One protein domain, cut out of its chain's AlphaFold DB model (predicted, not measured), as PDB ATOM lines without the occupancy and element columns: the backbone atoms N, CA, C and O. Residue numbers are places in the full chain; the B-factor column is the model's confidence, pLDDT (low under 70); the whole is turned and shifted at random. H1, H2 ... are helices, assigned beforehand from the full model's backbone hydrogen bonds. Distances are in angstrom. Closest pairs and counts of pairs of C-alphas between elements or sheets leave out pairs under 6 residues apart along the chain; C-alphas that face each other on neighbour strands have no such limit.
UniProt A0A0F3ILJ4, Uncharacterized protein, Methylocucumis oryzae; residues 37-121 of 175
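This is residues 37 to 121 of the 175 residues of an uncharacterized protein of Methylocucumis oryzae (UniProt A0A0F3ILJ4). The helices form an open arch of two groups: H1 and the short H5 meet at one end, while H2, H3 and H4 gather loosely at the other. Residues 58 to 64 and 104 to 116 bridge the two groups. The printed part has 85 residues with five named helices, H1 to H5 in order, and no named strand; the class is all helix. It is only just loose, close to compact, with a radius of gyration of the C-alphas of 14.7 A and spans of 38 by 29 by 24 A.

H1, residues 46 to 57, runs 16.0 A from C-alpha 46 at (-20.552, 50.471, 26.231). H2, residues 65 to 73, and H3, residues 79 to 87, each measure 12.3 A. H4, residues 93 to 103, measures 15.3 A. H5, residues 117 to 120, measures 5.2 A and ends at C-alpha 120 at (-29.530, 39.357, 6.838).

H1 touches H5 with residues 55 to 57 alone; the closest C-alphas, of Val 56 and Leu 117, are 5.1 A apart. H3 and H4 are close but not clearly touching, closest at the C-alphas of Leu 86 and Gln 96, 5.8 A, at a steep tilt of 45 degrees, opposite ways. H2 and H4 are also close but not clearly touching, about perpendicular at 90 degrees, closest at the C-alphas of Gln 69 and Leu 103, 7.2 A. H1 is apart from H2, H3 and H4. In H1, H2, H3 and H4 every O i to N i+4 pair is within hydrogen-bond range; H5 is too short for such a pair.

The C-alphas farthest apart, of Thr 80 and Gly 121, are 41.0 A apart. The printed part has no cut. The link from H4 to H5 is long, 13 residues, and within it residues 108 to 113 have pLDDT under 70.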
ATOM      1  N   THR A  37     -15.341  53.869  16.361       79.62
ATOM      2  CA  THR A  37     -16.161  52.912  15.596       79.62
ATOM      3  C   THR A  37     -17.589  52.794  16.139       79.62
ATOM      4  O   THR A  37     -18.503  52.422  15.410       79.62
ATOM      5  N   LEU A  38     -17.803  53.161  17.404       86.94
ATOM      6  CA  LEU A  38     -19.101  53.175  18.069       86.94
ATOM      7  C   LEU A  38     -19.772  54.558  18.048       86.94
ATOM      8  O   LEU A  38     -20.737  54.758  18.776       86.94
ATOM      9  N   HIS A  39     -19.314  55.515  17.228       88.19
ATOM     10  CA  HIS A  39     -19.876  56.874  17.178       88.19
ATOM     11  C   HIS A  39     -21.405  56.887  17.021       88.19
ATOM     12  O   HIS A  39     -22.099  57.592  17.752       88.19
ATOM     13  N   ALA A  40     -21.949  56.055  16.123       87.94
ATOM     14  CA  ALA A  40     -23.392  55.982  15.883       87.94
ATOM     15  C   ALA A  40     -24.202  55.575  17.131       87.94
ATOM     16  O   ALA A  40     -25.385  55.894  17.241       87.94
ATOM     17  N   VAL A  41     -23.549  54.904  18.081       91.62
ATOM     18  CA  VAL A  41     -24.122  54.360  19.315       91.62
ATOM     19  C   VAL A  41     -23.443  54.931  20.567       91.62
ATOM     20  O   VAL A  41     -23.559  54.361  21.647       91.62
ATOM     21  N   GLN A  42     -22.756  56.071  20.456       91.19
ATOM     22  CA  GLN A  42     -21.963  56.638  21.557       91.19
ATOM     23  C   GLN A  42     -22.799  57.110  22.751       91.19
ATOM     24  O   GLN A  42     -22.274  57.280  23.844       91.19
ATOM     25  N   ASN A  43     -24.098  57.319  22.535       93.44
ATOM     26  CA  ASN A  43     -25.038  57.721  23.580       93.44
ATOM     27  C   ASN A  43     -25.546  56.527  24.412       93.44
ATOM     28  O   ASN A  43     -26.311  56.730  25.350       93.44
ATOM     29  N   TYR A  44     -25.164  55.294  24.061       92.75
ATOM     30  CA  TYR A  44     -25.506  54.084  24.807       92.75
ATOM     31  C   TYR A  44     -24.390  53.708  25.785       92.75
ATOM     32  O   TYR A  44     -23.236  54.111  25.626       92.75
ATOM     33  N   SER A  45     -24.723  52.874  26.778       91.44
ATOM     34  CA  SER A  45     -23.699  52.202  27.579       91.44
ATOM     35  C   SER A  45     -22.775  51.391  26.662       91.44
ATOM     36  O   SER A  45     -23.182  50.968  25.579       91.44
ATOM     37  N   PHE A  46     -21.527  51.160  27.078       89.94
ATOM     38  CA  PHE A  46     -20.552  50.471  26.231       89.94
ATOM     39  C   PHE A  46     -21.080  49.125  25.712       89.94
ATOM     40  O   PHE A  46     -21.034  48.872  24.509       89.94
ATOM     41  N   HIS A  47     -21.636  48.287  26.592       88.81
ATOM     42  CA  HIS A  47     -22.137  46.965  26.214       88.81
ATOM     43  C   HIS A  47     -23.359  47.036  25.292       88.81
ATOM     44  O   HIS A  47     -23.425  46.299  24.305       88.81
ATOM     45  N   ASP A  48     -24.278  47.970  25.546       90.12
ATOM     46  CA  ASP A  48     -25.445  48.173  24.686       90.12
ATOM     47  C   ASP A  48     -25.033  48.683  23.307       90.12
ATOM     48  O   ASP A  48     -25.477  48.155  22.286       90.12
ATOM     49  N   GLY A  49     -24.137  49.671  23.254       92.19
ATOM     50  CA  GLY A  49     -23.635  50.224  22.001       92.19
ATOM     51  C   GLY A  49     -22.928  49.162  21.166       92.19
ATOM     52  O   GLY A  49     -23.222  48.995  19.983       92.19
ATOM     53  N   VAL A  50     -22.058  48.368  21.790       90.69
ATOM     54  CA  VAL A  50     -21.362  47.242  21.153       90.69
ATOM     55  C   VAL A  50     -22.352  46.208  20.597       90.69
ATOM     56  O   VAL A  50     -22.194  45.766  19.454       90.69
ATOM     57  N   ALA A  51     -23.400  45.859  21.350       88.25
ATOM     58  CA  ALA A  51     -24.433  44.917  20.918       88.25
ATOM     59  C   ALA A  51     -25.293  45.463  19.765       88.25
ATOM     60  O   ALA A  51     -25.594  44.734  18.814       88.25
ATOM     61  N   ILE A  52     -25.666  46.745  19.810       90.25
ATOM     62  CA  ILE A  52     -26.395  47.419  18.728       90.25
ATOM     63  C   ILE A  52     -25.528  47.449  17.468       90.25
ATOM     64  O   ILE A  52     -25.977  47.015  16.407       90.25
ATOM     65  N   ALA A  53     -24.271  47.883  17.579       89.62
ATOM     66  CA  ALA A  53     -23.334  47.920  16.462       89.62
ATOM     67  C   ALA A  53     -23.135  46.527  15.839       89.62
ATOM     68  O   ALA A  53     -23.159  46.398  14.617       89.62
ATOM     69  N   ALA A  54     -23.027  45.470  16.655       89.12
ATOM     70  CA  ALA A  54     -22.931  44.093  16.166       89.12
ATOM     71  C   ALA A  54     -24.151  43.701  15.312       89.12
ATOM     72  O   ALA A  54     -24.000  43.176  14.209       89.12
ATOM     73  N   LYS A  55     -25.367  44.006  15.790       88.19
ATOM     74  CA  LYS A  55     -26.629  43.724  15.083       88.19
ATOM     75  C   LYS A  55     -26.813  44.571  13.826       88.19
ATOM     76  O   LYS A  55     -27.411  44.109  12.860       88.19
ATOM     77  N   VAL A  56     -26.329  45.807  13.809       88.44
ATOM     78  CA  VAL A  56     -26.449  46.671  12.627       88.44
ATOM     79  C   VAL A  56     -25.431  46.256  11.570       88.44
ATOM     80  O   VAL A  56     -25.807  45.943  10.439       88.44
ATOM     81  N   PHE A  57     -24.154  46.192  11.946       86.12
ATOM     82  CA  PHE A  57     -23.040  46.055  11.009       86.12
ATOM     83  C   PHE A  57     -22.614  44.610  10.743       86.12
ATOM     84  O   PHE A  57     -21.852  44.373   9.813       86.12
ATOM     85  N   GLY A  58     -23.080  43.640  11.533       85.56
ATOM     86  CA  GLY A  58     -22.628  42.252  11.407       85.56
ATOM     87  C   GLY A  58     -21.156  42.085  11.765       85.56
ATOM     88  O   GLY A  58     -20.454  41.298  11.135       85.56
ATOM     89  N   ALA A  59     -20.681  42.852  12.747       83.00
ATOM     90  CA  ALA A  59     -19.308  42.804  13.228       83.00
ATOM     91  C   ALA A  59     -19.168  41.874  14.442       83.00
ATOM     92  O   ALA A  59     -20.108  41.686  15.219       83.00
ATOM     93  N   ARG A  60     -17.964  41.323  14.629       82.88
ATOM     94  CA  ARG A  60     -17.579  40.649  15.875       82.88
ATOM     95  C   ARG A  60     -17.154  41.700  16.887       82.88
ATOM     96  O   ARG A  60     -16.024  42.178  16.842       82.88
ATOM     97  N   SER A  61     -18.069  42.065  17.770       83.81
ATOM     98  CA  SER A  61     -17.814  43.147  18.720       83.81
ATOM     99  C   SER A  61     -17.277  42.665  20.077       83.81
ATOM    100  O   SER A  61     -16.806  43.474  20.871       83.81
ATOM    101  N   TYR A  62     -17.279  41.348  20.306       85.38
ATOM    102  CA  TYR A  62     -16.587  40.672  21.405       85.38
ATOM    103  C   TYR A  62     -15.738  39.521  20.878       85.38
ATOM    104  O   TYR A  62     -15.926  39.043  19.755       85.38
ATOM    105  N   LEU A  63     -14.805  39.068  21.710       85.94
ATOM    106  CA  LEU A  63     -14.058  37.850  21.442       85.94
ATOM    107  C   LEU A  63     -14.951  36.619  21.668       85.94
ATOM    108  O   LEU A  63     -15.872  36.677  22.485       85.94
ATOM    109  N   PRO A  64     -14.681  35.495  20.990       85.12
ATOM    110  CA  PRO A  64     -15.280  34.216  21.346       85.12
ATOM    111  C   PRO A  64     -15.024  33.868  22.818       85.12
ATOM    112  O   PRO A  64     -13.966  34.182  23.369       85.12
ATOM    113  N   ILE A  65     -15.963  33.170  23.455       86.62
ATOM    114  CA  ILE A  65     -15.829  32.735  24.855       86.62
ATOM    115  C   ILE A  65     -14.580  31.874  25.085       86.62
ATOM    116  O   ILE A  65     -13.903  32.060  26.095       86.62
ATOM    117  N   ALA A  66     -14.193  31.046  24.109       87.62
ATOM    118  CA  ALA A  66     -12.957  30.264  24.143       87.62
ATOM    119  C   ALA A  66     -11.702  31.133  24.358       87.62
ATOM    120  O   ALA A  66     -10.793  30.750  25.096       87.62
ATOM    121  N   ASP A  67     -11.669  32.345  23.797       89.94
ATOM    122  CA  ASP A  67     -10.547  33.267  23.979       89.94
ATOM    123  C   ASP A  67     -10.533  33.878  25.389       89.94
ATOM    124  O   ASP A  67      -9.466  34.176  25.938       89.94
ATOM    125  N   TYR A  68     -11.699  34.103  25.998       91.19
ATOM    126  CA  TYR A  68     -11.784  34.530  27.399       91.19
ATOM    127  C   TYR A  68     -11.370  33.393  28.339       91.19
ATOM    128  O   TYR A  68     -10.543  33.609  29.225       91.19
ATOM    129  N   GLN A  69     -11.841  32.170  28.094       91.00
ATOM    130  CA  GLN A  69     -11.437  30.970  28.832       91.00
ATOM    131  C   GLN A  69      -9.929  30.721  28.736       91.00
ATOM    132  O   GLN A  69      -9.283  30.446  29.745       91.00
ATOM    133  N   ALA A  70      -9.333  30.872  27.549       92.31
ATOM    134  CA  ALA A  70      -7.891  30.754  27.361       92.31
ATOM    135  C   ALA A  70      -7.122  31.791  28.192       92.31
ATOM    136  O   ALA A  70      -6.147  31.448  28.859       92.31
ATOM    137  N   ARG A  71      -7.583  33.048  28.219       95.00
ATOM    138  CA  ARG A  71      -6.979  34.097  29.059       95.00
ATOM    139  C   ARG A  71      -7.141  33.822  30.553       95.00
ATOM    140  O   ARG A  71      -6.226  34.138  31.307       95.00
ATOM    141  N   TYR A  72      -8.255  33.227  30.975       93.94
ATOM    142  CA  TYR A  72      -8.440  32.770  32.352       93.94
ATOM    143  C   TYR A  72      -7.463  31.642  32.708       93.94
ATOM    144  O   TYR A  72      -6.729  31.760  33.682       93.94
ATOM    145  N   ARG A  73      -7.344  30.608  31.862       93.50
ATOM    146  CA  ARG A  73      -6.372  29.508  32.041       93.50
ATOM    147  C   ARG A  73      -4.919  30.005  32.090       93.50
ATOM    148  O   ARG A  73      -4.093  29.416  32.773       93.50
ATOM    149  N   GLN A  74      -4.611  31.097  31.390       96.75
ATOM    150  CA  GLN A  74      -3.303  31.769  31.417       96.75
ATOM    151  C   GLN A  74      -3.098  32.698  32.629       96.75
ATOM    152  O   GLN A  74      -2.061  33.348  32.724       96.75
ATOM    153  N   GLY A  75      -4.087  32.839  33.517       95.75
ATOM    154  CA  GLY A  75      -4.042  33.751  34.663       95.75
ATOM    155  C   GLY A  75      -4.160  35.238  34.306       95.75
ATOM    156  O   GLY A  75      -3.989  36.090  35.172       95.75
ATOM    157  N   ARG A  76      -4.461  35.582  33.043       96.94
ATOM    158  CA  ARG A  76      -4.680  36.976  32.607       96.94
ATOM    159  C   ARG A  76      -6.040  37.515  33.039       96.94
ATOM    160  O   ARG A  76      -6.188  38.721  33.203       96.94
ATOM    161  N   ILE A  77      -7.025  36.631  33.173       96.38
ATOM    162  CA  ILE A  77      -8.302  36.907  33.835       96.38
ATOM    163  C   ILE A  77      -8.270  36.127  35.143       96.38
ATOM    164  O   ILE A  77      -8.056  34.920  35.129       96.38
ATOM    165  N   THR A  78      -8.444  36.818  36.262       96.56
ATOM    166  CA  THR A  78      -8.372  36.230  37.603       96.56
ATOM    167  C   THR A  78      -9.768  35.933  38.145       96.56
ATOM    168  O   THR A  78     -10.750  36.546  37.723       96.56
ATOM    169  N   ASP A  79      -9.866  35.060  39.151       95.19
ATOM    170  CA  ASP A  79     -11.130  34.847  39.873       95.19
ATOM    171  C   ASP A  79     -11.672  36.140  40.490       95.19
ATOM    172  O   ASP A  79     -12.881  36.363  40.505       95.19
ATOM    173  N   THR A  80     -10.781  37.027  40.942       96.62
ATOM    174  CA  THR A  80     -11.159  38.346  41.464       96.62
ATOM    175  C   THR A  80     -11.784  39.232  40.391       96.62
ATOM    176  O   THR A  80     -12.775  39.902  40.666       96.62
ATOM    177  N   ALA A  81     -11.263  39.207  39.160       95.81
ATOM    178  CA  ALA A  81     -11.832  39.952  38.042       95.81
ATOM    179  C   ALA A  81     -13.211  39.403  37.642       95.81
ATOM    180  O   ALA A  81     -14.124  40.182  37.371       95.81
ATOM    181  N   ILE A  82     -13.387  38.077  37.660       94.50
ATOM    182  CA  ILE A  82     -14.685  37.436  37.398       94.50
ATOM    183  C   ILE A  82     -15.695  37.806  38.487       94.50
ATOM    184  O   ILE A  82     -16.804  38.225  38.168       94.50
ATOM    185  N   ALA A  83     -15.318  37.695  39.763       94.25
ATOM    186  CA  ALA A  83     -16.184  38.066  40.879       94.25
ATOM    187  C   ALA A  83     -16.588  39.547  40.814       94.25
ATOM    188  O   ALA A  83     -17.757  39.877  41.004       94.25
ATOM    189  N   TRP A  84     -15.642  40.429  40.476       95.38
ATOM    190  CA  TRP A  84     -15.920  41.845  40.261       95.38
ATOM    191  C   TRP A  84     -16.921  42.055  39.117       95.38
ATOM    192  O   TRP A  84     -17.898  42.775  39.300       95.38
ATOM    193  N   ALA A  85     -16.735  41.397  37.970       93.12
ATOM    194  CA  ALA A  85     -17.639  41.526  36.828       93.12
ATOM    195  C   ALA A  85     -19.062  41.026  37.139       93.12
ATOM    196  O   ALA A  85     -20.029  41.685  36.763       93.12
ATOM    197  N   LEU A  86     -19.198  39.911  37.866       93.50
ATOM    198  CA  LEU A  86     -20.496  39.378  38.303       93.50
ATOM    199  C   LEU A  86     -21.210  40.337  39.262       93.50
ATOM    200  O   LEU A  86     -22.398  40.591  39.101       93.50
ATOM    201  N   ALA A  87     -20.482  40.944  40.203       93.00
ATOM    202  CA  ALA A  87     -21.056  41.922  41.128       93.00
ATOM    203  C   ALA A  87     -21.561  43.199  40.425       93.00
ATOM    204  O   ALA A  87     -22.470  43.857  40.926       93.00
ATOM    205  N   HIS A  88     -20.993  43.545  39.264       90.56
ATOM    206  CA  HIS A  88     -21.365  44.729  38.481       90.56
ATOM    207  C   HIS A  88     -22.287  44.411  37.294       90.56
ATOM    208  O   HIS A  88     -22.596  45.308  36.512       90.56
ATOM    209  N   SER A  89     -22.749  43.164  37.140       86.69
ATOM    210  CA  SER A  89     -23.610  42.782  36.014       86.69
ATOM    211  C   SER A  89     -25.070  43.214  36.187       86.69
ATOM    212  O   SER A  89     -25.826  43.201  35.220       86.69
ATOM    213  N   GLY A  90     -25.481  43.567  37.411       88.06
ATOM    214  CA  GLY A  90     -26.880  43.853  37.750       88.06
ATOM    215  C   GLY A  90     -27.774  42.608  37.829       88.06
ATOM    216  O   GLY A  90     -28.989  42.742  37.943       88.06
ATOM    217  N   CYS A  91     -27.189  41.407  37.771       91.62
ATOM    218  CA  CYS A  91     -27.904  40.133  37.858       91.62
ATOM    219  C   CYS A  91     -28.116  39.694  39.317       91.62
ATOM    220  O   CYS A  91     -27.307  40.002  40.194       91.62
ATOM    221  N   SER A  92     -29.163  38.908  39.564       95.06
ATOM    222  CA  SER A  92     -29.400  38.209  40.832       95.06
ATOM    223  C   SER A  92     -28.328  37.149  41.120       95.06
ATOM    224  O   SER A  92     -27.632  36.690  40.217       95.06
ATOM    225  N   GLU A  93     -28.210  36.702  42.374       92.75
ATOM    226  CA  GLU A  93     -27.218  35.683  42.766       92.75
ATOM    227  C   GLU A  93     -27.356  34.376  41.970       92.75
ATOM    228  O   GLU A  93     -26.358  33.785  41.558       92.75
ATOM    229  N   SER A  94     -28.594  33.954  41.697       93.88
ATOM    230  CA  SER A  94     -28.881  32.763  40.888       93.88
ATOM    231  C   SER A  94     -28.382  32.922  39.446       93.88
ATOM    232  O   SER A  94     -27.714  32.041  38.904       93.88
ATOM    233  N   GLU A  95     -28.630  34.082  38.834       93.94
ATOM    234  CA  GLU A  95     -28.151  34.394  37.484       93.94
ATOM    235  C   GLU A  95     -26.624  34.509  37.437       93.94
ATOM    236  O   GLU A  95     -26.001  34.019  36.497       93.94
ATOM    237  N   GLN A  96     -25.999  35.103  38.457       92.75
ATOM    238  CA  GLN A  96     -24.541  35.178  38.556       92.75
ATOM    239  C   GLN A  96     -23.909  33.784  38.648       92.75
ATOM    240  O   GLN A  96     -22.911  33.517  37.974       92.75
ATOM    241  N   ALA A  97     -24.494  32.881  39.441       91.31
ATOM    242  CA  ALA A  97     -24.045  31.497  39.533       91.31
ATOM    243  C   ALA A  97     -24.153  30.783  38.176       91.31
ATOM    244  O   ALA A  97     -23.188  30.154  37.738       91.31
ATOM    245  N   ALA A  98     -25.275  30.958  37.474       92.38
ATOM    246  CA  ALA A  98     -25.483  30.396  36.141       92.38
ATOM    247  C   ALA A  98     -24.493  30.954  35.101       92.38
ATOM    248  O   ALA A  98     -23.926  30.195  34.315       92.38
ATOM    249  N   LEU A  99     -24.229  32.266  35.113       90.75
ATOM    250  CA  LEU A  99     -23.239  32.905  34.236       90.75
ATOM    251  C   LEU A  99     -21.831  32.366  34.491       90.75
ATOM    252  O   LEU A  99     -21.099  32.075  33.543       90.75
ATOM    253  N   LYS A 100     -21.458  32.208  35.765       90.50
ATOM    254  CA  LYS A 100     -20.160  31.650  36.148       90.50
ATOM    255  C   LYS A 100     -20.020  30.203  35.689       90.50
ATOM    256  O   LYS A 100     -18.980  29.849  35.151       90.50
ATOM    257  N   GLU A 101     -21.049  29.381  35.870       90.69
ATOM    258  CA  GLU A 101     -21.048  28.001  35.379       90.69
ATOM    259  C   GLU A 101     -20.897  27.959  33.852       90.69
ATOM    260  O   GLU A 101     -20.090  27.196  33.323       90.69
ATOM    261  N   HIS A 102     -21.629  28.816  33.138       87.56
ATOM    262  CA  HIS A 102     -21.590  28.873  31.680       87.56
ATOM    263  C   HIS A 102     -20.227  29.323  31.139       87.56
ATOM    264  O   HIS A 102     -19.781  28.793  30.126       87.56
ATOM    265  N   LEU A 103     -19.525  30.226  31.840       85.31
ATOM    266  CA  LEU A 103     -18.175  30.664  31.467       85.31
ATOM    267  C   LEU A 103     -17.193  29.494  31.310       85.31
ATOM    268  O   LEU A 103     -16.252  29.606  30.528       85.31
ATOM    269  N   PHE A 104     -17.395  28.390  32.031       86.12
ATOM    270  CA  PHE A 104     -16.497  27.232  32.027       86.12
ATOM    271  C   PHE A 104     -17.007  26.046  31.204       86.12
ATOM    272  O   PHE A 104     -16.370  24.995  31.207       86.12
ATOM    273  N   LYS A 105     -18.123  26.206  30.486       87.50
ATOM    274  CA  LYS A 105     -18.573  25.236  29.483       87.50
ATOM    275  C   LYS A 105     -17.903  25.552  28.153       87.50
ATOM    276  O   LYS A 105     -17.820  26.716  27.765       87.50
ATOM    277  N   ASP A 106     -17.411  24.529  27.466       80.38
ATOM    278  CA  ASP A 106     -16.880  24.710  26.118       80.38
ATOM    279  C   ASP A 106     -18.020  25.144  25.179       80.38
ATOM    280  O   ASP A 106     -19.129  24.607  25.231       80.38
ATOM    281  N   ASP A 107     -17.755  26.160  24.360       72.00
ATOM    282  CA  ASP A 107     -18.697  26.668  23.362       72.00
ATOM    283  C   ASP A 107     -18.142  26.396  21.968       72.00
ATOM    284  O   ASP A 107     -17.273  27.112  21.460       72.00
ATOM    285  N   ASP A 108     -18.685  25.361  21.342       65.19
ATOM    286  CA  ASP A 108     -18.323  24.966  19.986       65.19
ATOM    287  C   ASP A 108     -18.984  25.853  18.915       65.19
ATOM    288  O   ASP A 108     -18.666  25.737  17.731       65.19
ATOM    289  N   ASN A 109     -19.879  26.780  19.291       63.81
ATOM    290  CA  ASN A 109     -20.633  27.593  18.328       63.81
ATOM    291  C   ASN A 109     -19.889  28.835  17.832       63.81
ATOM    292  O   ASN A 109     -20.475  29.618  17.083       63.81
ATOM    293  N   GLY A 110     -18.619  29.008  18.228       58.66
ATOM    294  CA  GLY A 110     -17.655  29.958  17.668       58.66
ATOM    295  C   GLY A 110     -18.296  31.235  17.134       58.66
ATOM    296  O   GLY A 110     -18.472  31.343  15.927       58.66
ATOM    297  N   HIS A 111     -18.651  32.166  18.030       60.03
ATOM    298  CA  HIS A 111     -19.451  33.375  17.775       60.03
ATOM    299  C   HIS A 111     -19.275  33.951  16.352       60.03
ATOM    300  O   HIS A 111     -18.408  34.794  16.077       60.03
ATOM    301  N   TYR A 112     -20.098  33.474  15.412       62.81
ATOM    302  CA  TYR A 112     -20.234  34.098  14.103       62.81
ATOM    303  C   TYR A 112     -20.771  35.514  14.348       62.81
ATOM    304  O   TYR A 112     -21.499  35.707  15.330       62.81
ATOM    305  N   PRO A 113     -20.418  36.530  13.534       67.31
ATOM    306  CA  PRO A 113     -21.085  37.819  13.654       67.31
ATOM    307  C   PRO A 113     -22.602  37.601  13.744       67.31
ATOM    308  O   PRO A 113     -23.138  36.796  12.973       67.31
ATOM    309  N   PRO A 114     -23.281  38.250  14.707       73.38
ATOM    310  CA  PRO A 114     -24.672  37.948  14.984       73.38
ATOM    311  C   PRO A 114     -25.518  38.168  13.732       73.38
ATOM    312  O   PRO A 114     -25.140  38.914  12.815       73.38
ATOM    313  N   VAL A 115     -26.699  37.546  13.712       80.62
ATOM    314  CA  VAL A 115     -27.721  37.878  12.717       80.62
ATOM    315  C   VAL A 115     -27.901  39.393  12.733       80.62
ATOM    316  O   VAL A 115     -28.228  39.995  13.756       80.62
ATOM    317  N   SER A 116     -27.603  40.003  11.594       84.94
ATOM    318  CA  SER A 116     -27.409  41.441  11.474       84.94
ATOM    319  C   SER A 116     -28.101  42.005  10.253       84.94
ATOM    320  O   SER A 116     -28.292  41.305   9.259       84.94
ATOM    321  N   LEU A 117     -28.438  43.290  10.299       84.81
ATOM    322  CA  LEU A 117     -29.082  43.984   9.186       84.81
ATOM    323  C   LEU A 117     -28.181  44.050   7.949       84.81
ATOM    324  O   LEU A 117     -28.682  43.906   6.834       84.81
ATOM    325  N   ALA A 118     -26.867  44.205   8.127       82.06
ATOM    326  CA  ALA A 118     -25.916  44.215   7.019       82.06
ATOM    327  C   ALA A 118     -25.939  42.908   6.203       82.06
ATOM    328  O   ALA A 118     -25.976  42.957   4.973       82.06
ATOM    329  N   ASN A 119     -25.985  41.754   6.878       79.94
ATOM    330  CA  ASN A 119     -25.861  40.443   6.227       79.94
ATOM    331  C   ASN A 119     -27.212  39.744   5.982       79.94
ATOM    332  O   ASN A 119     -27.342  38.963   5.044       79.94
ATOM    333  N   HIS A 120     -28.225  40.040   6.802       85.25
ATOM    334  CA  HIS A 120     -29.530  39.357   6.838       85.25
ATOM    335  C   HIS A 120     -30.715  40.324   6.686       85.25
ATOM    336  O   HIS A 120     -31.871  39.949   6.891       85.25
ATOM    337  N   GLY A 121     -30.446  41.589   6.358       83.81
ATOM    338  CA  GLY A 121     -31.475  42.595   6.141       83.81
ATOM    339  C   GLY A 121     -32.213  42.431   4.813       83.81
ATOM    340  O   GLY A 121     -32.184  41.391   4.155       83.81
TER     341      GLY A 121